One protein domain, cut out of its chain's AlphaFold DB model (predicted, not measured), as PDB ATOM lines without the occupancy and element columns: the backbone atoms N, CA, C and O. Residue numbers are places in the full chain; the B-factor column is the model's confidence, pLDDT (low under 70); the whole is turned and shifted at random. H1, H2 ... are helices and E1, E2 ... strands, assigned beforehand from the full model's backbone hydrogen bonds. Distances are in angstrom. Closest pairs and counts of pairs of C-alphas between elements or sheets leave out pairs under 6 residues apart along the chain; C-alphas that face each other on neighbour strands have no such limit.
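What this domain is: This is residues 332 to 496 of the 514 residues of an uncharacterized protein of Catenulispora sp. 13_1_20CM_3_70_7 (UniProt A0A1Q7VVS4). A twisted wall of six antiparallel strands stands between two helices, H2 over one face and H1 over the other, making three layers. The unnamed stretch 332 to 371 is tied to the edge strand E1 by a short pairing. The 165 printed residues run E1 E2 H1 E3 E4 E5 E6 H2, with sheet order E1 - E2 - E6 - E5 - E4 - E3; the class is mixed, with under half of the residues in named elements. It is compact, with a radius of gyration of the C-alphas of 15.3 A and spans of 42 by 39 by 32 A.

How they stand to each other: From residue 332, go to residues 339 to 340, paired antiparallel with residues 375 to 376 of E1, residues 372 to 378. E1 and E2, residues 384 to 393, form a hairpin, N 375 and O 387 within hydrogen-bond range at 2.8 A. E3, residues 426 to 429, E4, 438 to 443, E5, 448 to 455, and E6, 458 to 466, form a meander of hairpins, each strand the antiparallel neighbour of the one before: see N 428 and O 440, 2.9 A, N 441 and O 450, 2.8 A, and N 453 and O 460, 2.8 A. E6 is also antiparallel to E2, N 388 and O 463 at 2.8 A. H1, residues 399 to 410, runs along E5 at 14 degrees on the local plane, its height over the sheet 8.6 A; its closest C-alphas to E5 are Gly 399 and Arg 454, 7.3 A. On the opposite face H2, residues 477 to 495, is slantwise to E5 at 35 degrees on the local plane, height 9.1 A; the closest C-alphas are Val 451 and Ala 487, 6.4 A. Every O i to N i+4 pair in H1 and H2 is within hydrogen-bond range.

Where its parts are: Find C-alpha 372 at (220.109, 186.908, 156.402), where E1 begins. E2 runs 30.4 A, H1 16.4 A, E5 23.3 A and E6 26.6 A. H2 runs 26.9 A to C-alpha 495 at (232.245, 176.065, 162.479).

The domain as a whole: The farthest C-alphas, Thr 419 and Gly 496, are 48.4 A apart. The printed part has no cut; the link H1 to E3 is long. In this predicted model 51 printed residues have pLDDT under 70, among them 341 to 372 and 411 to 424.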
ATOM      1  N   SER A 332     221.765 187.466 171.784       87.00
ATOM      2  CA  SER A 332     222.685 187.511 172.927       87.00
ATOM      3  C   SER A 332     224.162 187.667 172.557       87.00
ATOM      4  O   SER A 332     224.939 188.101 173.405       87.00
ATOM      5  N   ASP A 333     224.555 187.344 171.322       90.88
ATOM      6  CA  ASP A 333     225.931 187.535 170.851       90.88
ATOM      7  C   ASP A 333     226.241 189.005 170.546       90.88
ATOM      8  O   ASP A 333     227.402 189.415 170.584       90.88
ATOM      9  N   LEU A 334     225.205 189.808 170.275       88.94
ATOM     10  CA  LEU A 334     225.313 191.251 170.054       88.94
ATOM     11  C   LEU A 334     225.190 192.026 171.369       88.94
ATOM     12  O   LEU A 334     225.928 192.987 171.592       88.94
ATOM     13  N   GLY A 335     224.306 191.585 172.267       89.00
ATOM     14  CA  GLY A 335     224.136 192.167 173.595       89.00
ATOM     15  C   GLY A 335     222.915 191.620 174.336       89.00
ATOM     16  O   GLY A 335     222.110 190.869 173.793       89.00
ATOM     17  N   THR A 336     222.763 191.992 175.607       86.06
ATOM     18  CA  THR A 336     221.720 191.432 176.492       86.06
ATOM     19  C   THR A 336     220.299 191.888 176.170       86.06
ATOM     20  O   THR A 336     219.340 191.244 176.585       86.06
ATOM     21  N   ASP A 337     220.155 193.014 175.488       87.00
ATOM     22  CA  ASP A 337     218.889 193.668 175.149       87.00
ATOM     23  C   ASP A 337     218.568 193.606 173.648       87.00
ATOM     24  O   ASP A 337     217.559 194.149 173.193       87.00
ATOM     25  N   TRP A 338     219.412 192.918 172.884       88.88
ATOM     26  CA  TRP A 338     219.190 192.669 171.475       88.88
ATOM     27  C   TRP A 338     218.133 191.589 171.289       88.88
ATOM     28  O   TRP A 338     218.068 190.601 172.020       88.88
ATOM     29  N   ASN A 339     217.307 191.765 170.267       81.25
ATOM     30  CA  ASN A 339     216.295 190.813 169.841       81.25
ATOM     31  C   ASN A 339     216.342 190.670 168.323       81.25
ATOM     32  O   ASN A 339     216.839 191.551 167.622       81.25
ATOM     33  N   TYR A 340     215.789 189.571 167.810       76.62
ATOM     34  CA  TYR A 340     215.529 189.476 166.380       76.62
ATOM     35  C   TYR A 340     214.577 190.595 165.966       76.62
ATOM     36  O   TYR A 340     213.461 190.699 166.482       76.62
ATOM     37  N   ASP A 341     215.019 191.419 165.025       67.50
ATOM     38  CA  ASP A 341     214.197 192.465 164.444       67.50
ATOM     39  C   ASP A 341     213.465 191.901 163.231       67.50
ATOM     40  O   ASP A 341     213.911 191.990 162.088       67.50
ATOM     41  N   LEU A 342     212.292 191.331 163.496       55.00
ATOM     42  CA  LEU A 342     211.364 190.871 162.461       55.00
ATOM     43  C   LEU A 342     210.671 192.043 161.736       55.00
ATOM     44  O   LEU A 342     209.690 191.835 161.026       55.00
ATOM     45  N   THR A 343     211.089 193.287 161.989       47.28
ATOM     46  CA  THR A 343     210.465 194.506 161.471       47.28
ATOM     47  C   THR A 343     211.334 195.282 160.482       47.28
ATOM     48  O   THR A 343     210.782 196.033 159.679       47.28
ATOM     49  N   LYS A 344     212.654 195.072 160.468       52.75
ATOM     50  CA  LYS A 344     213.596 195.706 159.524       52.75
ATOM     51  C   LYS A 344     214.188 194.712 158.513       52.75
ATOM     52  O   LYS A 344     215.320 194.854 158.075       52.75
ATOM     53  N   GLY A 345     213.386 193.722 158.125       43.22
ATOM     54  CA  GLY A 345     213.742 192.608 157.246       43.22
ATOM     55  C   GLY A 345     214.343 192.917 155.883       43.22
ATOM     56  O   GLY A 345     214.944 192.029 155.288       43.22
ATOM     57  N   GLU A 346     214.202 194.135 155.377       39.97
ATOM     58  CA  GLU A 346     214.583 194.464 154.011       39.97
ATOM     59  C   GLU A 346     215.184 195.868 153.954       39.97
ATOM     60  O   GLU A 346     214.614 196.817 154.494       39.97
ATOM     61  N   GLY A 347     216.327 196.018 153.282       35.91
ATOM     62  CA  GLY A 347     216.839 197.358 153.003       35.91
ATOM     63  C   GLY A 347     218.278 197.470 152.525       35.91
ATOM     64  O   GLY A 347     218.596 198.470 151.888       35.91
ATOM     65  N   PHE A 348     219.131 196.475 152.756       35.28
ATOM     66  CA  PHE A 348     220.342 196.362 151.952       35.28
ATOM     67  C   PHE A 348     220.012 195.437 150.803       35.28
ATOM     68  O   PHE A 348     219.383 194.392 150.987       35.28
ATOM     69  N   THR A 349     220.351 195.883 149.600       37.69
ATOM     70  CA  THR A 349     220.313 195.041 148.419       37.69
ATOM     71  C   THR A 349     220.948 193.699 148.794       37.69
ATOM     72  O   THR A 349     221.863 193.655 149.616       37.69
ATOM     73  N   ASN A 350     220.389 192.593 148.296       44.25
ATOM     74  CA  ASN A 350     220.826 191.213 148.553       44.25
ATOM     75  C   ASN A 350     222.237 190.941 147.996       44.25
ATOM     76  O   ASN A 350     222.475 189.933 147.341       44.25
ATOM     77  N   GLU A 351     223.148 191.876 148.187       47.59
ATOM     78  CA  GLU A 351     224.358 192.134 147.454       47.59
ATOM     79  C   GLU A 351     225.445 192.290 148.508       47.59
ATOM     80  O   GLU A 351     225.324 193.051 149.471       47.59
ATOM     81  N   PHE A 352     226.527 191.545 148.344       45.62
ATOM     82  CA  PHE A 352     227.781 191.880 148.983       45.62
ATOM     83  C   PHE A 352     228.246 193.195 148.354       45.62
ATOM     84  O   PHE A 352     228.934 193.197 147.334       45.62
ATOM     85  N   VAL A 353     227.788 194.324 148.896       49.66
ATOM     86  CA  VAL A 353     228.194 195.638 148.403       49.66
ATOM     87  C   VAL A 353     229.599 195.898 148.927       49.66
ATOM     88  O   VAL A 353     229.796 196.303 150.079       49.66
ATOM     89  N   MET A 354     230.584 195.650 148.067       50.69
ATOM     90  CA  MET A 354     231.884 196.298 148.191       50.69
ATOM     91  C   MET A 354     231.677 197.766 147.835       50.69
ATOM     92  O   MET A 354     231.763 198.145 146.669       50.69
ATOM     93  N   ASP A 355     231.325 198.562 148.843       45.28
ATOM     94  CA  ASP A 355     231.349 200.008 148.715       45.28
ATOM     95  C   ASP A 355     232.820 200.394 148.549       45.28
ATOM     96  O   ASP A 355     233.656 200.115 149.405       45.28
ATOM     97  N   ASN A 356     233.168 200.910 147.376       43.56
ATOM     98  CA  ASN A 356     234.518 201.387 147.099       43.56
ATOM     99  C   ASN A 356     234.668 202.872 147.453       43.56
ATOM    100  O   ASN A 356     235.691 203.458 147.108       43.56
ATOM    101  N   GLY A 357     233.636 203.489 148.040       43.78
ATOM    102  CA  GLY A 357     233.582 204.905 148.378       43.78
ATOM    103  C   GLY A 357     233.617 205.861 147.177       43.78
ATOM    104  O   GLY A 357     233.331 207.038 147.360       43.78
ATOM    105  N   CYS A 358     233.946 205.417 145.954       43.12
ATOM    106  CA  CYS A 358     234.403 206.298 144.868       43.12
ATOM    107  C   CYS A 358     233.655 206.164 143.528       43.12
ATOM    108  O   CYS A 358     233.768 207.070 142.700       43.12
ATOM    109  N   ALA A 359     232.923 205.076 143.258       35.69
ATOM    110  CA  ALA A 359     232.147 204.888 142.025       35.69
ATOM    111  C   ALA A 359     231.135 203.727 142.150       35.69
ATOM    112  O   ALA A 359     231.434 202.739 142.816       35.69
ATOM    113  N   PRO A 360     229.990 203.757 141.438       35.97
ATOM    114  CA  PRO A 360     228.937 202.738 141.513       35.97
ATOM    115  C   PRO A 360     229.297 201.376 140.884       35.97
ATOM    116  O   PRO A 360     228.394 200.588 140.613       35.97
ATOM    117  N   ASP A 361     230.583 201.062 140.687       34.31
ATOM    118  CA  ASP A 361     231.048 199.703 140.369       34.31
ATOM    119  C   ASP A 361     230.940 198.817 141.623       34.31
ATOM    120  O   ASP A 361     231.918 198.300 142.168       34.31
ATOM    121  N   ALA A 362     229.708 198.659 142.099       38.75
ATOM    122  CA  ALA A 362     229.334 197.642 143.049       38.75
ATOM    123  C   ALA A 362     229.582 196.299 142.355       38.75
ATOM    124  O   ALA A 362     228.856 195.910 141.437       38.75
ATOM    125  N   SER A 363     230.629 195.576 142.756       40.09
ATOM    126  CA  SER A 363     230.699 194.156 142.412       40.09
ATOM    127  C   SER A 363     229.667 193.459 143.288       40.09
ATOM    128  O   SER A 363     229.940 193.043 144.410       40.09
ATOM    129  N   ILE A 364     228.440 193.451 142.787       42.88
ATOM    130  CA  ILE A 364     227.276 192.881 143.434       42.88
ATOM    131  C   ILE A 364     227.427 191.363 143.386       42.88
ATOM    132  O   ILE A 364     227.168 190.734 142.358       42.88
ATOM    133  N   PHE A 365     227.848 190.753 144.491       46.16
ATOM    134  CA  PHE A 365     227.650 189.317 144.662       46.16
ATOM    135  C   PHE A 365     226.303 189.118 145.335       46.16
ATOM    136  O   PHE A 365     226.136 189.446 146.508       46.16
ATOM    137  N   GLY A 366     225.330 188.624 144.572       40.12
ATOM    138  CA  GLY A 366     224.037 188.242 145.122       40.12
ATOM    139  C   GLY A 366     224.199 187.199 146.233       40.12
ATOM    140  O   GLY A 366     225.075 186.335 146.142       40.12
ATOM    141  N   LEU A 367     223.338 187.231 147.250       46.88
ATOM    142  CA  LEU A 367     223.094 186.110 148.163       46.88
ATOM    143  C   LEU A 367     222.523 184.944 147.340       46.88
ATOM    144  O   LEU A 367     221.318 184.716 147.341       46.88
ATOM    145  N   ALA A 368     223.363 184.242 146.576       35.84
ATOM    146  CA  ALA A 368     222.891 183.234 145.629       35.84
ATOM    147  C   ALA A 368     222.111 182.111 146.334       35.84
ATOM    148  O   ALA A 368     221.203 181.567 145.726       35.84
ATOM    149  N   ASP A 369     222.412 181.852 147.618       43.81
ATOM    150  CA  ASP A 369     221.702 180.931 148.525       43.81
ATOM    151  C   ASP A 369     221.959 181.272 150.019       43.81
ATOM    152  O   ASP A 369     222.070 180.392 150.877       43.81
ATOM    153  N   GLY A 370     222.158 182.556 150.325       48.81
ATOM    154  CA  GLY A 370     222.602 183.043 151.636       48.81
ATOM    155  C   GLY A 370     221.496 183.204 152.682       48.81
ATOM    156  O   GLY A 370     220.344 183.473 152.347       48.81
ATOM    157  N   LYS A 371     221.843 183.081 153.967       63.75
ATOM    158  CA  LYS A 371     220.972 183.437 155.101       63.75
ATOM    159  C   LYS A 371     221.167 184.891 155.493       63.75
ATOM    160  O   LYS A 371     222.290 185.378 155.476       63.75
ATOM    161  N   ALA A 372     220.082 185.551 155.886       68.50
ATOM    162  CA  ALA A 372     220.109 186.908 156.402       68.50
ATOM    163  C   ALA A 372     219.278 187.019 157.685       68.50
ATOM    164  O   ALA A 372     218.175 186.469 157.762       68.50
ATOM    165  N   LEU A 373     219.803 187.728 158.680       73.88
ATOM    166  CA  LEU A 373     219.162 187.981 159.966       73.88
ATOM    167  C   LEU A 373     219.226 189.457 160.314       73.88
ATOM    168  O   LEU A 373     220.259 190.088 160.130       73.88
ATOM    169  N   ASN A 374     218.133 189.980 160.861       77.94
ATOM    170  CA  ASN A 374     218.079 191.335 161.387       77.94
ATOM    171  C   ASN A 374     217.889 191.308 162.898       77.94
ATOM    172  O   ASN A 374     217.204 190.441 163.454       77.94
ATOM    173  N   TYR A 375     218.482 192.295 163.549       84.62
ATOM    174  CA  TYR A 375     218.485 192.457 164.987       84.62
ATOM    175  C   TYR A 375     218.235 193.920 165.342       84.62
ATOM    176  O   TYR A 375     218.629 194.822 164.602       84.62
ATOM    177  N   ALA A 376     217.619 194.148 166.494       83.62
ATOM    178  CA  ALA A 376     217.456 195.466 167.086       83.62
ATOM    179  C   ALA A 376     217.715 195.378 168.583       83.62
ATOM    180  O   ALA A 376     217.336 194.402 169.235       83.62
ATOM    181  N   GLY A 377     218.351 196.402 169.122       88.25
ATOM    182  CA  GLY A 377     218.708 196.494 170.530       88.25
ATOM    183  C   GLY A 377     219.297 197.860 170.820       88.25
ATOM    184  O   GLY A 377     219.096 198.802 170.049       88.25
ATOM    185  N   ASN A 378     220.051 197.967 171.908       88.81
ATOM    186  CA  ASN A 378     220.853 199.148 172.171       88.81
ATOM    187  C   ASN A 378     222.339 198.794 172.190       88.81
ATOM    188  O   ASN A 378     222.768 197.689 172.530       88.81
ATOM    189  N   LEU A 379     223.151 199.769 171.810       87.44
ATOM    190  CA  LEU A 379     224.588 199.712 172.026       87.44
ATOM    191  C   LEU A 379     224.905 199.871 173.516       87.44
ATOM    192  O   LEU A 379     224.061 200.276 174.315       87.44
ATOM    193  N   ALA A 380     226.160 199.617 173.889       83.88
ATOM    194  CA  ALA A 380     226.625 199.746 175.272       83.88
ATOM    195  C   ALA A 380     226.422 201.154 175.872       83.88
ATOM    196  O   ALA A 380     226.364 201.301 177.090       83.88
ATOM    197  N   ASP A 381     226.309 202.185 175.031       84.75
ATOM    198  CA  ASP A 381     226.015 203.561 175.445       84.75
ATOM    199  C   ASP A 381     224.507 203.868 175.562       84.75
ATOM    200  O   ASP A 381     224.131 205.007 175.838       84.75
ATOM    201  N   GLY A 382     223.644 202.867 175.364       86.56
ATOM    202  CA  GLY A 382     222.187 202.979 175.416       86.56
ATOM    203  C   GLY A 382     221.538 203.491 174.130       86.56
ATOM    204  O   GLY A 382     220.325 203.689 174.110       86.56
ATOM    205  N   THR A 383     222.303 203.714 173.059       87.94
ATOM    206  CA  THR A 383     221.745 204.186 171.784       87.94
ATOM    207  C   THR A 383     221.015 203.053 171.063       87.94
ATOM    208  O   THR A 383     221.635 202.006 170.859       87.94
ATOM    209  N   PRO A 384     219.768 203.261 170.599       87.50
ATOM    210  CA  PRO A 384     219.088 202.313 169.727       87.50
ATOM    211  C   PRO A 384     219.899 202.025 168.463       87.50
ATOM    212  O   PRO A 384     220.440 202.931 167.817       87.50
ATOM    213  N   ALA A 385     219.999 200.748 168.124       86.31
ATOM    214  CA  ALA A 385     220.757 200.279 166.983       86.31
ATOM    215  C   ALA A 385     220.088 199.078 166.328       86.31
ATOM    216  O   ALA A 385     219.297 198.349 166.933       86.31
ATOM    217  N   THR A 386     220.464 198.865 165.077       85.31
ATOM    218  CA  THR A 386     220.106 197.677 164.316       85.31
ATOM    219  C   THR A 386     221.351 196.944 163.884       85.31
ATOM    220  O   THR A 386     222.425 197.532 163.746       85.31
ATOM    221  N   ALA A 387     221.204 195.650 163.652       85.12
ATOM    222  CA  ALA A 387     222.227 194.870 163.000       85.12
ATOM    223  C   ALA A 387     221.610 193.984 161.927       85.12
ATOM    224  O   ALA A 387     220.468 193.548 162.043       85.12
ATOM    225  N   PHE A 388     222.397 193.720 160.900       84.31
ATOM    226  CA  PHE A 388     222.108 192.792 159.825       84.31
ATOM    227  C   PHE A 388     223.265 191.806 159.746       84.31
ATOM    228  O   PHE A 388     224.411 192.237 159.710       84.31
ATOM    229  N   GLU A 389     222.995 190.512 159.685       85.12
ATOM    230  CA  GLU A 389     224.005 189.491 159.420       85.12
ATOM    231  C   GLU A 389     223.642 188.713 158.159       85.12
ATOM    232  O   GLU A 389     222.521 188.223 158.054       85.12
ATOM    233  N   GLY A 390     224.586 188.582 157.226       80.00
ATOM    234  CA  GLY A 390     224.415 187.880 155.956       80.00
ATOM    235  C   GLY A 390     225.484 186.811 155.705       80.00
ATOM    236  O   GLY A 390     226.661 187.019 156.000       80.00
ATOM    237  N   GLU A 391     225.075 185.682 155.120       80.06
ATOM    238  CA  GLU A 391     225.942 184.626 154.577       80.06
ATOM    239  C   GLU A 391     226.057 184.766 153.055       80.06
ATOM    240  O   GLU A 391     225.097 184.529 152.327       80.06
ATOM    241  N   TYR A 392     227.245 185.068 152.547       73.75
ATOM    242  CA  TYR A 392     227.511 185.262 151.124       73.75
ATOM    243  C   TYR A 392     228.331 184.099 150.573       73.75
ATOM    244  O   TYR A 392     229.503 183.939 150.914       73.75
ATOM    245  N   ARG A 393     227.728 183.289 149.698       71.06
ATOM    246  CA  ARG A 393     228.418 182.199 148.990       71.06
ATOM    247  C   ARG A 393     228.951 182.690 147.655       71.06
ATOM    248  O   ARG A 393     228.191 183.168 146.817       71.06
ATOM    249  N   LEU A 394     230.253 182.551 147.463       70.38
ATOM    250  CA  LEU A 394     230.972 183.007 146.285       70.38
ATOM    251  C   LEU A 394     231.282 181.832 145.347       70.38
ATOM    252  O   LEU A 394     231.305 180.675 145.782       70.38
ATOM    253  N   PRO A 395     231.552 182.099 144.056       77.12
ATOM    254  CA  PRO A 395     232.071 181.082 143.152       77.12
ATOM    255  C   PRO A 395     233.340 180.424 143.708       77.12
ATOM    256  O   PRO A 395     234.172 181.082 144.338       77.12
ATOM    257  N   ALA A 396     233.500 179.129 143.442       79.12
ATOM    258  CA  ALA A 396     234.620 178.352 143.959       79.12
ATOM    259  C   ALA A 396     235.984 178.983 143.606       79.12
ATOM    260  O   ALA A 396     236.236 179.335 142.451       79.12
ATOM    261  N   GLY A 397     236.868 179.106 144.596       82.06
ATOM    262  CA  GLY A 397     238.213 179.670 144.473       82.06
ATOM    263  C   GLY A 397     238.294 181.200 144.465       82.06
ATOM    264  O   GLY A 397     239.393 181.740 144.311       82.06
ATOM    265  N   THR A 398     237.180 181.919 144.627       78.69
ATOM    266  CA  THR A 398     237.166 183.392 144.563       78.69
ATOM    267  C   THR A 398     237.249 184.070 145.928       78.69
ATOM    268  O   THR A 398     237.676 185.222 146.004       78.69
ATOM    269  N   GLY A 399     236.947 183.369 147.026       81.31
ATOM    270  CA  GLY A 399     236.755 183.991 148.337       81.31
ATOM    271  C   GLY A 399     237.950 184.787 148.850       81.31
ATOM    272  O   GLY A 399     237.792 185.903 149.346       81.31
ATOM    273  N   ALA A 400     239.167 184.258 148.707       85.56
ATOM    274  CA  ALA A 400     240.372 184.960 149.155       85.56
ATOM    275  C   ALA A 400     240.635 186.249 148.360       85.56
ATOM    276  O   ALA A 400     241.117 187.227 148.931       85.56
ATOM    277  N   GLN A 401     240.337 186.255 147.056       81.06
ATOM    278  CA  GLN A 401     240.494 187.439 146.215       81.06
ATOM    279  C   GLN A 401     239.408 188.468 146.531       81.06
ATOM    280  O   GLN A 401     239.748 189.614 146.809       81.06
ATOM    281  N   THR A 402     238.146 188.045 146.629       78.38
ATOM    282  CA  THR A 402     237.021 188.914 147.002       78.38
ATOM    283  C   THR A 402     237.248 189.600 148.348       78.38
ATOM    284  O   THR A 402     237.028 190.799 148.471       78.38
ATOM    285  N   MET A 403     237.767 188.889 149.356       83.69
ATOM    286  CA  MET A 403     238.052 189.488 150.667       83.69
ATOM    287  C   MET A 403     239.210 190.496 150.624       83.69
ATOM    288  O   MET A 403     239.187 191.493 151.346       83.69
ATOM    289  N   ARG A 404     240.229 190.251 149.785       82.38
ATOM    290  CA  ARG A 404     241.320 191.211 149.549       82.38
ATOM    291  C   ARG A 404     240.816 192.460 148.838       82.38
ATOM    292  O   ARG A 404     241.212 193.555 149.225       82.38
ATOM    293  N   ASP A 405     239.962 192.294 147.836       75.69
ATOM    294  CA  ASP A 405     239.391 193.405 147.080       75.69
ATOM    295  C   ASP A 405     238.447 194.229 147.955       75.69
ATOM    296  O   ASP A 405     238.601 195.446 148.007       75.69
ATOM    297  N   ALA A 406     237.587 193.584 148.750       74.81
ATOM    298  CA  ALA A 406     236.752 194.253 149.749       74.81
ATOM    299  C   ALA A 406     237.607 195.088 150.707       74.81
ATOM    300  O   ALA A 406     237.394 196.286 150.857       74.81
ATOM    301  N   ARG A 407     238.660 194.484 151.272       77.38
ATOM    302  CA  ARG A 407     239.594 195.183 152.157       77.38
ATOM    303  C   ARG A 407     240.270 196.374 151.476       77.38
ATOM    304  O   ARG A 407     240.398 197.426 152.093       77.38
ATOM    305  N   LYS A 408     240.752 196.202 150.245       75.75
ATOM    306  CA  LYS A 408     241.424 197.262 149.482       75.75
ATOM    307  C   LYS A 408     240.467 198.416 149.183       75.75
ATOM    308  O   LYS A 408     240.869 199.569 149.297       75.75
ATOM    309  N   ASN A 409     239.227 198.100 148.829       68.56
ATOM    310  CA  ASN A 409     238.197 199.076 148.490       68.56
ATOM    311  C   ASN A 409     237.762 199.879 149.724       68.56
ATOM    312  O   ASN A 409     237.736 201.101 149.655       68.56
ATOM    313  N   SER A 410     237.595 199.235 150.881       70.06
ATOM    314  CA  SER A 410     237.310 199.920 152.154       70.06
ATOM    315  C   SER A 410     238.485 200.754 152.694       70.06
ATOM    316  O   SER A 410     238.315 201.575 153.591       70.06
ATOM    317  N   GLN A 411     239.708 200.539 152.193       66.94
ATOM    318  CA  GLN A 411     240.895 201.342 152.527       66.94
ATOM    319  C   GLN A 411     241.051 202.583 151.624       66.94
ATOM    320  O   GLN A 411     241.951 203.398 151.850       66.94
ATOM    321  N   GLY A 412     240.213 202.724 150.593       54.78
ATOM    322  CA  GLY A 412     240.336 203.736 149.551       54.78
ATOM    323  C   GLY A 412     239.626 205.041 149.892       54.78
ATOM    324  O   GLY A 412     238.481 205.241 149.516       54.78
ATOM    325  N   GLY A 413     240.338 205.972 150.530       53.09
ATOM    326  CA  GLY A 413     239.948 207.379 150.513       53.09
ATOM    327  C   GLY A 413     239.987 207.916 149.080       53.09
ATOM    328  O   GLY A 413     241.045 207.931 148.450       53.09
ATOM    329  N   CYS A 414     238.841 208.345 148.562       48.50
ATOM    330  CA  CYS A 414     238.777 209.013 147.269       48.50
ATOM    331  C   CYS A 414     239.463 210.384 147.329       48.50
ATOM    332  O   CYS A 414     239.511 211.043 148.370       48.50
ATOM    333  N   ASP A 415     239.977 210.799 146.175       44.88
ATOM    334  CA  ASP A 415     240.617 212.086 145.897       44.88
ATOM    335  C   ASP A 415     239.798 213.271 146.478       44.88
ATOM    336  O   ASP A 415     238.569 213.267 146.359       44.88
ATOM    337  N   PRO A 416     240.415 214.307 147.088       42.00
ATOM    338  CA  PRO A 416     239.740 215.353 147.863       42.00
ATOM    339  C   PRO A 416     238.993 216.387 147.000       42.00
ATOM    340  O   PRO A 416     238.906 217.558 147.374       42.00
ATOM    341  N   ASN A 417     238.454 215.995 145.843       47.31
ATOM    342  CA  ASN A 417     237.658 216.890 145.015       47.31
ATOM    343  C   ASN A 417     236.353 217.245 145.768       47.31
ATOM    344  O   ASN A 417     235.531 216.361 146.021       47.31
ATOM    345  N   PRO A 418     236.139 218.515 146.164       48.88
ATOM    346  CA  PRO A 418     235.142 218.904 147.169       48.88
ATOM    347  C   PRO A 418     233.676 218.774 146.726       48.88
ATOM    348  O   PRO A 418     232.775 219.047 147.516       48.88
ATOM    349  N   THR A 419     233.414 218.397 145.476       49.66
ATOM    350  CA  THR A 419     232.065 218.435 144.896       49.66
ATOM    351  C   THR A 419     231.211 217.221 145.266       49.66
ATOM    352  O   THR A 419     229.990 217.333 145.297       49.66
ATOM    353  N   PHE A 420     231.834 216.081 145.584       45.34
ATOM    354  CA  PHE A 420     231.141 214.858 145.993       45.34
ATOM    355  C   PHE A 420     231.916 214.204 147.141       45.34
ATOM    356  O   PHE A 420     232.730 213.309 146.937       45.34
ATOM    357  N   GLY A 421     231.746 214.741 148.351       43.94
ATOM    358  CA  GLY A 421     232.428 214.250 149.546       43.94
ATOM    359  C   GLY A 421     231.997 212.829 149.898       43.94
ATOM    360  O   GLY A 421     230.957 212.651 150.523       43.94
ATOM    361  N   PHE A 422     232.811 211.843 149.528       45.47
ATOM    362  CA  PHE A 422     232.646 210.443 149.920       45.47
ATOM    363  C   PHE A 422     233.768 209.984 150.877       45.47
ATOM    364  O   PHE A 422     234.628 210.780 151.264       45.47
ATOM    365  N   SER A 423     233.650 208.761 151.397       51.81
ATOM    366  CA  SER A 423     233.862 208.420 152.810       51.81
ATOM    367  C   SER A 423     235.315 208.370 153.321       51.81
ATOM    368  O   SER A 423     236.272 208.065 152.614       51.81
ATOM    369  N   LYS A 424     235.485 208.682 154.619       59.06
ATOM    370  CA  LYS A 424     236.712 208.438 155.406       59.06
ATOM    371  C   LYS A 424     236.588 207.102 156.131       59.06
ATOM    372  O   LYS A 424     236.624 207.063 157.366       59.06
ATOM    373  N   ASP A 425     236.362 206.039 155.378       70.81
ATOM    374  CA  ASP A 425     236.206 204.732 155.994       70.81
ATOM    375  C   ASP A 425     237.530 204.292 156.608       70.81
ATOM    376  O   ASP A 425     238.625 204.616 156.135       70.81
ATOM    377  N   THR A 426     237.432 203.631 157.756       76.12
ATOM    378  CA  THR A 426     238.604 203.138 158.476       76.12
ATOM    379  C   THR A 426     238.516 201.637 158.604       76.12
ATOM    380  O   THR A 426     237.476 201.078 158.938       76.12
ATOM    381  N   MET A 427     239.644 200.990 158.342       81.94
ATOM    382  CA  MET A 427     239.763 199.544 158.325       81.94
ATOM    383  C   MET A 427     240.692 199.084 159.434       81.94
ATOM    384  O   MET A 427     241.763 199.656 159.641       81.94
ATOM    385  N   SER A 428     240.285 198.041 160.145       86.19
ATOM    386  CA  SER A 428     241.086 197.389 161.177       86.19
ATOM    387  C   SER A 428     241.084 195.886 160.954       86.19
ATOM    388  O   SER A 428     240.028 195.257 160.926       86.19
ATOM    389  N   ASP A 429     242.273 195.308 160.808       87.00
ATOM    390  CA  ASP A 429     242.415 193.857 160.779       87.00
ATOM    391  C   ASP A 429     242.057 193.270 162.140       87.00
ATOM    392  O   ASP A 429     242.419 193.815 163.187       87.00
ATOM    393  N   LEU A 430     241.366 192.134 162.110       87.12
ATOM    394  CA  LEU A 430     241.120 191.336 163.300       87.12
ATOM    395  C   LEU A 430     242.269 190.340 163.532       87.12
ATOM    396  O   LEU A 430     243.008 190.019 162.595       87.12
ATOM    397  N   PRO A 431     242.447 189.836 164.769       86.25
ATOM    398  CA  PRO A 431     243.488 188.858 165.065       86.25
ATOM    399  C   PRO A 431     243.399 187.603 164.190       86.25
ATOM    400  O   PRO A 431     242.317 187.148 163.817       86.25
ATOM    401  N   ALA A 432     244.558 187.004 163.910       84.44
ATOM    402  CA  ALA A 432     244.629 185.721 163.219       84.44
ATOM    403  C   ALA A 432     243.880 184.618 163.998       84.44
ATOM    404  O   ALA A 432     243.837 184.629 165.230       84.44
ATOM    405  N   GLY A 433     243.322 183.643 163.273       83.12
ATOM    406  CA  GLY A 433     242.551 182.532 163.847       83.12
ATOM    407  C   GLY A 433     241.036 182.757 163.906       83.12
ATOM    408  O   GLY A 433     240.324 181.894 164.411       83.12
ATOM    409  N   ILE A 434     240.538 183.883 163.385       87.81
ATOM    410  CA  ILE A 434     239.111 184.118 163.134       87.81
ATOM    411  C   ILE A 434     238.832 183.850 161.650       87.81
ATOM    412  O   ILE A 434     239.142 184.675 160.787       87.81
ATOM    413  N   GLY A 435     238.269 182.674 161.362       88.38
ATOM    414  CA  GLY A 435     238.097 182.185 159.991       88.38
ATOM    415  C   GLY A 435     239.414 182.127 159.210       88.38
ATOM    416  O   GLY A 435     240.500 182.045 159.785       88.38
ATOM    417  N   ASP A 436     239.316 182.213 157.886       88.56
ATOM    418  CA  ASP A 436     240.472 182.314 156.989       88.56
ATOM    419  C   ASP A 436     240.907 183.773 156.736       88.56
ATOM    420  O   ASP A 436     241.768 184.043 155.889       88.56
ATOM    421  N   GLY A 437     240.247 184.728 157.389       90.19
ATOM    422  CA  GLY A 437     240.478 186.161 157.262       90.19
ATOM    423  C   GLY A 437     239.277 186.948 157.770       90.19
ATOM    424  O   GLY A 437     238.140 186.621 157.433       90.19
ATOM    425  N   ALA A 438     239.535 187.985 158.562       92.19
ATOM    426  CA  ALA A 438     238.494 188.830 159.120       92.19
ATOM    427  C   ALA A 438     238.966 190.279 159.266       92.19
ATOM    428  O   ALA A 438     240.148 190.537 159.515       92.19
ATOM    429  N   PHE A 439     238.042 191.224 159.124       91.31
ATOM    430  CA  PHE A 439     238.311 192.643 159.349       91.31
ATOM    431  C   PHE A 439     237.067 193.393 159.822       91.31
ATOM    432  O   PHE A 439     235.936 192.926 159.666       91.31
ATOM    433  N   ILE A 440     237.311 194.583 160.368       89.62
ATOM    434  CA  ILE A 440     236.301 195.583 160.696       89.62
ATOM    435  C   ILE A 440     236.451 196.761 159.736       89.62
ATOM    436  O   ILE A 440     237.540 197.323 159.607       89.62
ATOM    437  N   GLU A 441     235.342 197.150 159.126       86.88
ATOM    438  CA  GLU A 441     235.162 198.385 158.372       86.88
ATOM    439  C   GLU A 441     234.278 199.329 159.191       86.88
ATOM    440  O   GLU A 441     233.204 198.949 159.653       86.88
ATOM    441  N   ASN A 442     234.724 200.561 159.400       84.00
ATOM    442  CA  ASN A 442     233.941 201.611 160.040       84.00
ATOM    443  C   ASN A 442     233.644 202.687 159.010       84.00
ATOM    444  O   ASN A 442     234.583 203.190 158.388       84.00
ATOM    445  N   GLN A 443     232.368 203.046 158.898       78.62
ATOM    446  CA  GLN A 443     231.836 204.020 157.956       78.62
ATOM    447  C   GLN A 443     231.240 205.210 158.724       78.62
ATOM    448  O   GLN A 443     230.025 205.281 158.952       78.62
ATOM    449  N   PRO A 444     232.075 206.180 159.157       73.44
ATOM    450  CA  PRO A 444     231.663 207.247 160.066       73.44
ATOM    451  C   PRO A 444     230.513 208.104 159.548       73.44
ATOM    452  O   PRO A 444     229.736 208.611 160.353       73.44
ATOM    453  N   GLN A 445     230.433 208.274 158.225       69.06
ATOM    454  CA  GLN A 445     229.420 209.089 157.551       69.06
ATOM    455  C   GLN A 445     228.043 208.418 157.520       69.06
ATOM    456  O   GLN A 445     227.039 209.118 157.445       69.06
ATOM    457  N   GLN A 446     227.998 207.085 157.581       69.00
ATOM    458  CA  GLN A 446     226.754 206.309 157.583       69.00
ATOM    459  C   GLN A 446     226.317 205.930 159.011       69.00
ATOM    460  O   GLN A 446     225.175 205.527 159.228       69.00
ATOM    461  N   GLY A 447     227.203 206.106 160.002       77.38
ATOM    462  CA  GLY A 447     226.974 205.641 161.373       77.38
ATOM    463  C   GLY A 447     226.994 204.114 161.471       77.38
ATOM    464  O   GLY A 447     226.301 203.532 162.309       77.38
ATOM    465  N   THR A 448     227.779 203.481 160.596       81.50
ATOM    466  CA  THR A 448     227.748 202.041 160.339       81.50
ATOM    467  C   THR A 448     229.103 201.406 160.608       81.50
ATOM    468  O   THR A 448     230.148 201.972 160.290       81.50
ATOM    469  N   VAL A 449     229.089 200.202 161.173       87.81
ATOM    470  CA  VAL A 449     230.272 199.352 161.317       87.81
ATOM    471  C   VAL A 449     229.970 197.978 160.765       87.81
ATOM    472  O   VAL A 449     228.906 197.421 161.006       87.81
ATOM    473  N   ARG A 450     230.922 197.414 160.038       88.75
ATOM    474  CA  ARG A 450     230.799 196.125 159.383       88.75
ATOM    475  C   ARG A 450     231.919 195.202 159.829       88.75
ATOM    476  O   ARG A 450     233.096 195.538 159.747       88.75
ATOM    477  N   VAL A 451     231.539 194.016 160.273       92.00
ATOM    478  CA  VAL A 451     232.428 192.921 160.648       92.00
ATOM    479  C   VAL A 451     232.326 191.859 159.565       92.00
ATOM    480  O   VAL A 451     231.239 191.343 159.329       92.00
ATOM    481  N   SER A 452     233.435 191.534 158.906       91.56
ATOM    482  CA  SER A 452     233.464 190.515 157.849       91.56
ATOM    483  C   SER A 452     234.390 189.368 158.233       91.56
ATOM    484  O   SER A 452     235.506 189.615 158.689       91.56
ATOM    485  N   VAL A 453     233.948 188.126 158.025       93.12
ATOM    486  CA  VAL A 453     234.696 186.895 158.324       93.12
ATOM    487  C   VAL A 453     234.577 185.921 157.154       93.12
ATOM    488  O   VAL A 453     233.477 185.620 156.703       93.12
ATOM    489  N   ARG A 454     235.698 185.393 156.664       92.62
ATOM    490  CA  ARG A 454     235.738 184.459 155.528       92.62
ATOM    491  C   ARG A 454     235.947 183.005 155.954       92.62
ATOM    492  O   ARG A 454     236.792 182.732 156.802       92.62
ATOM    493  N   PHE A 455     235.282 182.082 155.259       91.19
ATOM    494  CA  PHE A 455     235.472 180.626 155.306       91.19
ATOM    495  C   PHE A 455     235.472 180.042 153.886       91.19
ATOM    496  O   PHE A 455     234.419 179.850 153.281       91.19
ATOM    497  N   GLY A 456     236.647 179.763 153.330       90.25
ATOM    498  CA  GLY A 456     236.823 179.343 151.943       90.25
ATOM    499  C   GLY A 456     236.266 180.393 150.985       90.25
ATOM    500  O   GLY A 456     236.780 181.517 150.928       90.25
ATOM    501  N   ASP A 457     235.198 180.009 150.286       84.50
ATOM    502  CA  ASP A 457     234.412 180.837 149.365       84.50
ATOM    503  C   ASP A 457     233.104 181.349 149.985       84.50
ATOM    504  O   ASP A 457     232.203 181.787 149.283       84.50
ATOM    505  N   THR A 458     232.965 181.289 151.307       84.44
ATOM    506  CA  THR A 458     231.853 181.911 152.034       84.44
ATOM    507  C   THR A 458     232.357 183.118 152.816       84.44
ATOM    508  O   THR A 458     233.407 183.045 153.454       84.44
ATOM    509  N   ILE A 459     231.619 184.222 152.789       86.50
ATOM    510  CA  ILE A 459     231.846 185.389 153.646       86.50
ATOM    511  C   ILE A 459     230.620 185.561 154.534       86.50
ATOM    512  O   ILE A 459     229.504 185.657 154.039       86.50
ATOM    513  N   LEU A 460     230.829 185.608 155.843       89.00
ATOM    514  CA  LEU A 460     229.838 186.075 156.800       89.00
ATOM    515  C   LEU A 460     230.088 187.550 157.077       89.00
ATOM    516  O   LEU A 460     231.236 187.966 157.254       89.00
ATOM    517  N   GLN A 461     229.025 188.337 157.148       88.31
ATOM    518  CA  GLN A 461     229.133 189.773 157.354       88.31
ATOM    519  C   GLN A 461     228.044 190.255 158.303       88.31
ATOM    520  O   GLN A 461     226.871 190.053 158.021       88.31
ATOM    521  N   THR A 462     228.437 190.943 159.374       89.94
ATOM    522  CA  THR A 462     227.518 191.628 160.289       89.94
ATOM    523  C   THR A 462     227.684 193.137 160.149       89.94
ATOM    524  O   THR A 462     228.777 193.658 160.351       89.94
ATOM    525  N   ILE A 463     226.617 193.848 159.802       87.88
ATOM    526  CA  ILE A 463     226.541 195.307 159.686       87.88
ATOM    527  C   ILE A 463     225.754 195.831 160.882       87.88
ATOM    528  O   ILE A 463     224.645 195.374 161.116       87.88
ATOM    529  N   ILE A 464     226.294 196.796 161.616       89.19
ATOM    530  CA  ILE A 464     225.683 197.415 162.792       89.19
ATOM    531  C   ILE A 464     225.477 198.894 162.486       89.19
ATOM    532  O   ILE A 464     226.435 199.591 162.154       89.19
ATOM    533  N   ASN A 465     224.245 199.373 162.627       86.12
ATOM    534  CA  ASN A 465     223.853 200.751 162.360       86.12
ATOM    535  C   ASN A 465     223.321 201.407 163.628       86.12
ATOM    536  O   ASN A 465     222.488 200.833 164.332       86.12
ATOM    537  N   ARG A 466     223.750 202.640 163.891       84.88
ATOM    538  CA  ARG A 466     223.110 203.489 164.900       84.88
ATOM    539  C   ARG A 466     221.894 204.185 164.312       84.88
ATOM    540  O   ARG A 466     222.005 204.816 163.264       84.88
ATOM    541  N   ASP A 467     220.777 204.169 165.033       78.62
ATOM    542  CA  ASP A 467     219.566 204.880 164.599       78.62
ATOM    543  C   ASP A 467     219.751 206.416 164.634       78.62
ATOM    544  O   ASP A 467     219.019 207.147 163.971       78.62
ATOM    545  N   ASP A 468     220.740 206.930 165.380       78.62
ATOM    546  CA  ASP A 468     221.078 208.362 165.419       78.62
ATOM    547  C   ASP A 468     222.042 208.814 164.304       78.62
ATOM    548  O   ASP A 468     222.388 209.997 164.249       78.62
ATOM    549  N   HIS A 469     222.486 207.887 163.443       75.38
ATOM    550  CA  HIS A 469     223.457 208.101 162.361       75.38
ATOM    551  C   HIS A 469     224.770 208.776 162.792       75.38
ATOM    552  O   HIS A 469     225.513 209.302 161.958       75.38
ATOM    553  N   LYS A 470     225.092 208.778 164.092       80.31
ATOM    554  CA  LYS A 470     226.392 209.256 164.566       80.31
ATOM    555  C   LYS A 470     227.449 208.193 164.329       80.31
ATOM    556  O   LYS A 470     227.172 207.000 164.286       80.31
ATOM    557  N   THR A 471     228.698 208.635 164.223       74.12
ATOM    558  CA  THR A 471     229.841 207.731 164.129       74.12
ATOM    559  C   THR A 471     229.904 206.821 165.356       74.12
ATOM    560  O   THR A 471     229.927 207.299 166.490       74.12
ATOM    561  N   LEU A 472     229.969 205.510 165.122       73.06
ATOM    562  CA  LEU A 472     230.324 204.533 166.145       73.06
ATOM    563  C   LEU A 472     231.756 204.819 166.614       73.06
ATOM    564  O   LEU A 472     232.706 204.710 165.835       73.06
ATOM    565  N   ASP A 473     231.919 205.211 167.880       70.94
ATOM    566  CA  ASP A 473     233.244 205.442 168.450       70.94
ATOM    567  C   ASP A 473     233.970 204.112 168.697       70.94
ATOM    568  O   ASP A 473     233.917 203.503 169.769       70.94
ATOM    569  N   LEU A 474     234.686 203.671 167.666       68.25
ATOM    570  CA  LEU A 474     235.546 202.494 167.712       68.25
ATOM    571  C   LEU A 474     236.963 202.796 168.205       68.25
ATOM    572  O   LEU A 474     237.839 201.930 168.135       68.25
ATOM    573  N   THR A 475     237.241 204.014 168.674       67.94
ATOM    574  CA  THR A 475     238.570 204.335 169.212       67.94
ATOM    575  C   THR A 475     238.771 203.744 170.607       67.94
ATOM    576  O   THR A 475     239.907 203.485 171.008       67.94
ATOM    577  N   SER A 476     237.677 203.435 171.312       77.94
ATOM    578  CA  SER A 476     237.714 202.784 172.618       77.94
ATOM    579  C   SER A 476     238.144 201.310 172.531       77.94
ATOM    580  O   SER A 476     237.729 200.556 171.648       77.94
ATOM    581  N   ALA A 477     238.953 200.863 173.497       83.06
ATOM    582  CA  ALA A 477     239.352 199.456 173.605       83.06
ATOM    583  C   ALA A 477     238.142 198.521 173.803       83.06
ATOM    584  O   ALA A 477     238.138 197.406 173.289       83.06
ATOM    585  N   ALA A 478     237.104 198.993 174.501       83.38
ATOM    586  CA  ALA A 478     235.874 198.241 174.735       83.38
ATOM    587  C   ALA A 478     235.074 198.015 173.442       83.38
ATOM    588  O   ALA A 478     234.656 196.890 173.182       83.38
ATOM    589  N   GLY A 479     234.920 199.046 172.600       84.19
ATOM    590  CA  GLY A 479     234.236 198.918 171.310       84.19
ATOM    591  C   GLY A 479     234.953 197.949 170.367       84.19
ATOM    592  O   GLY A 479     234.317 197.091 169.759       84.19
ATOM    593  N   LYS A 480     236.291 198.011 170.314       84.25
ATOM    594  CA  LYS A 480     237.097 197.056 169.533       84.25
ATOM    595  C   LYS A 480     236.952 195.622 170.038       84.25
ATOM    596  O   LYS A 480     236.741 194.721 169.233       84.25
ATOM    597  N   ALA A 481     237.031 195.420 171.354       88.44
ATOM    598  CA  ALA A 481     236.877 194.100 171.961       88.44
ATOM    599  C   ALA A 481     235.481 193.505 171.714       88.44
ATOM    600  O   ALA A 481     235.362 192.307 171.473       88.44
ATOM    601  N   TRP A 482     234.435 194.334 171.729       90.50
ATOM    602  CA  TRP A 482     233.072 193.905 171.417       90.50
ATOM    603  C   TRP A 482     232.930 193.432 169.963       90.50
ATOM    604  O   TRP A 482     232.456 192.321 169.734       90.50
ATOM    605  N   LEU A 483     233.423 194.202 168.986       91.38
ATOM    606  CA  LEU A 483     233.381 193.813 167.567       91.38
ATOM    607  C   LEU A 483     234.236 192.578 167.258       91.38
ATOM    608  O   LEU A 483     233.840 191.729 166.459       91.38
ATOM    609  N   GLU A 484     235.395 192.447 167.905       91.81
ATOM    610  CA  GLU A 484     236.189 191.218 167.844       91.81
ATOM    611  C   GLU A 484     235.418 190.029 168.439       91.81
ATOM    612  O   GLU A 484     235.452 188.930 167.887       91.81
ATOM    613  N   GLY A 485     234.692 190.249 169.538       92.94
ATOM    614  CA  GLY A 485     233.780 189.271 170.127       92.94
ATOM    615  C   GLY A 485     232.728 188.794 169.128       92.94
ATOM    616  O   GLY A 485     232.587 187.588 168.941       92.94
ATOM    617  N   ILE A 486     232.074 189.718 168.418       93.75
ATOM    618  CA  ILE A 486     231.101 189.399 167.360       93.75
ATOM    619  C   ILE A 486     231.746 188.533 166.273       93.75
ATOM    620  O   ILE A 486     231.233 187.465 165.953       93.75
ATOM    621  N   ALA A 487     232.911 188.927 165.756       93.94
ATOM    622  CA  ALA A 487     233.639 188.142 164.758       93.94
ATOM    623  C   ALA A 487     233.988 186.719 165.239       93.94
ATOM    624  O   ALA A 487     233.863 185.751 164.484       93.94
ATOM    625  N   ARG A 488     234.408 186.570 166.502       93.75
ATOM    626  CA  ARG A 488     234.676 185.257 167.113       93.75
ATOM    627  C   ARG A 488     233.405 184.421 167.233       93.75
ATOM    628  O   ARG A 488     233.473 183.222 166.978       93.75
ATOM    629  N   GLN A 489     232.274 185.034 167.582       93.94
ATOM    630  CA  GLN A 489     230.983 184.349 167.642       93.94
ATOM    631  C   GLN A 489     230.526 183.897 166.254       93.94
ATOM    632  O   GLN A 489     230.198 182.727 166.089       93.94
ATOM    633  N   MET A 490     230.619 184.753 165.231       92.81
ATOM    634  CA  MET A 490     230.323 184.370 163.842       92.81
ATOM    635  C   MET A 490     231.129 183.125 163.436       92.81
ATOM    636  O   MET A 490     230.585 182.166 162.893       92.81
ATOM    637  N   ALA A 491     232.426 183.096 163.761       91.75
ATOM    638  CA  ALA A 491     233.275 181.944 163.474       91.75
ATOM    639  C   ALA A 491     232.913 180.689 164.278       91.75
ATOM    640  O   ALA A 491     232.900 179.586 163.726       91.75
ATOM    641  N   ALA A 492     232.610 180.849 165.564       89.94
ATOM    642  CA  ALA A 492     232.175 179.777 166.452       89.94
ATOM    643  C   ALA A 492     230.884 179.116 165.945       89.94
ATOM    644  O   ALA A 492     230.853 177.902 165.730       89.94
ATOM    645  N   HIS A 493     229.859 179.921 165.659       88.75
ATOM    646  CA  HIS A 493     228.581 179.469 165.114       88.75
ATOM    647  C   HIS A 493     228.750 178.748 163.776       88.75
ATOM    648  O   HIS A 493     228.269 177.626 163.604       88.75
ATOM    649  N   TRP A 494     229.503 179.336 162.848       88.31
ATOM    650  CA  TRP A 494     229.691 178.763 161.517       88.31
ATOM    651  C   TRP A 494     230.398 177.406 161.529       88.31
ATOM    652  O   TRP A 494     230.035 176.489 160.785       88.31
ATOM    653  N   THR A 495     231.421 177.277 162.375       87.44
ATOM    654  CA  THR A 495     232.245 176.065 162.479       87.44
ATOM    655  C   THR A 495     231.697 175.039 163.474       87.44
ATOM    656  O   THR A 495     232.200 173.915 163.522       87.44
ATOM    657  N   GLY A 496     230.675 175.398 164.257       83.38
ATOM    658  CA  GLY A 496     230.143 174.577 165.348       83.38
ATOM    659  C   GLY A 496     231.111 174.419 166.526       83.38
ATOM    660  O   GLY A 496     231.017 173.444 167.271       83.38
TER     661      GLY A 496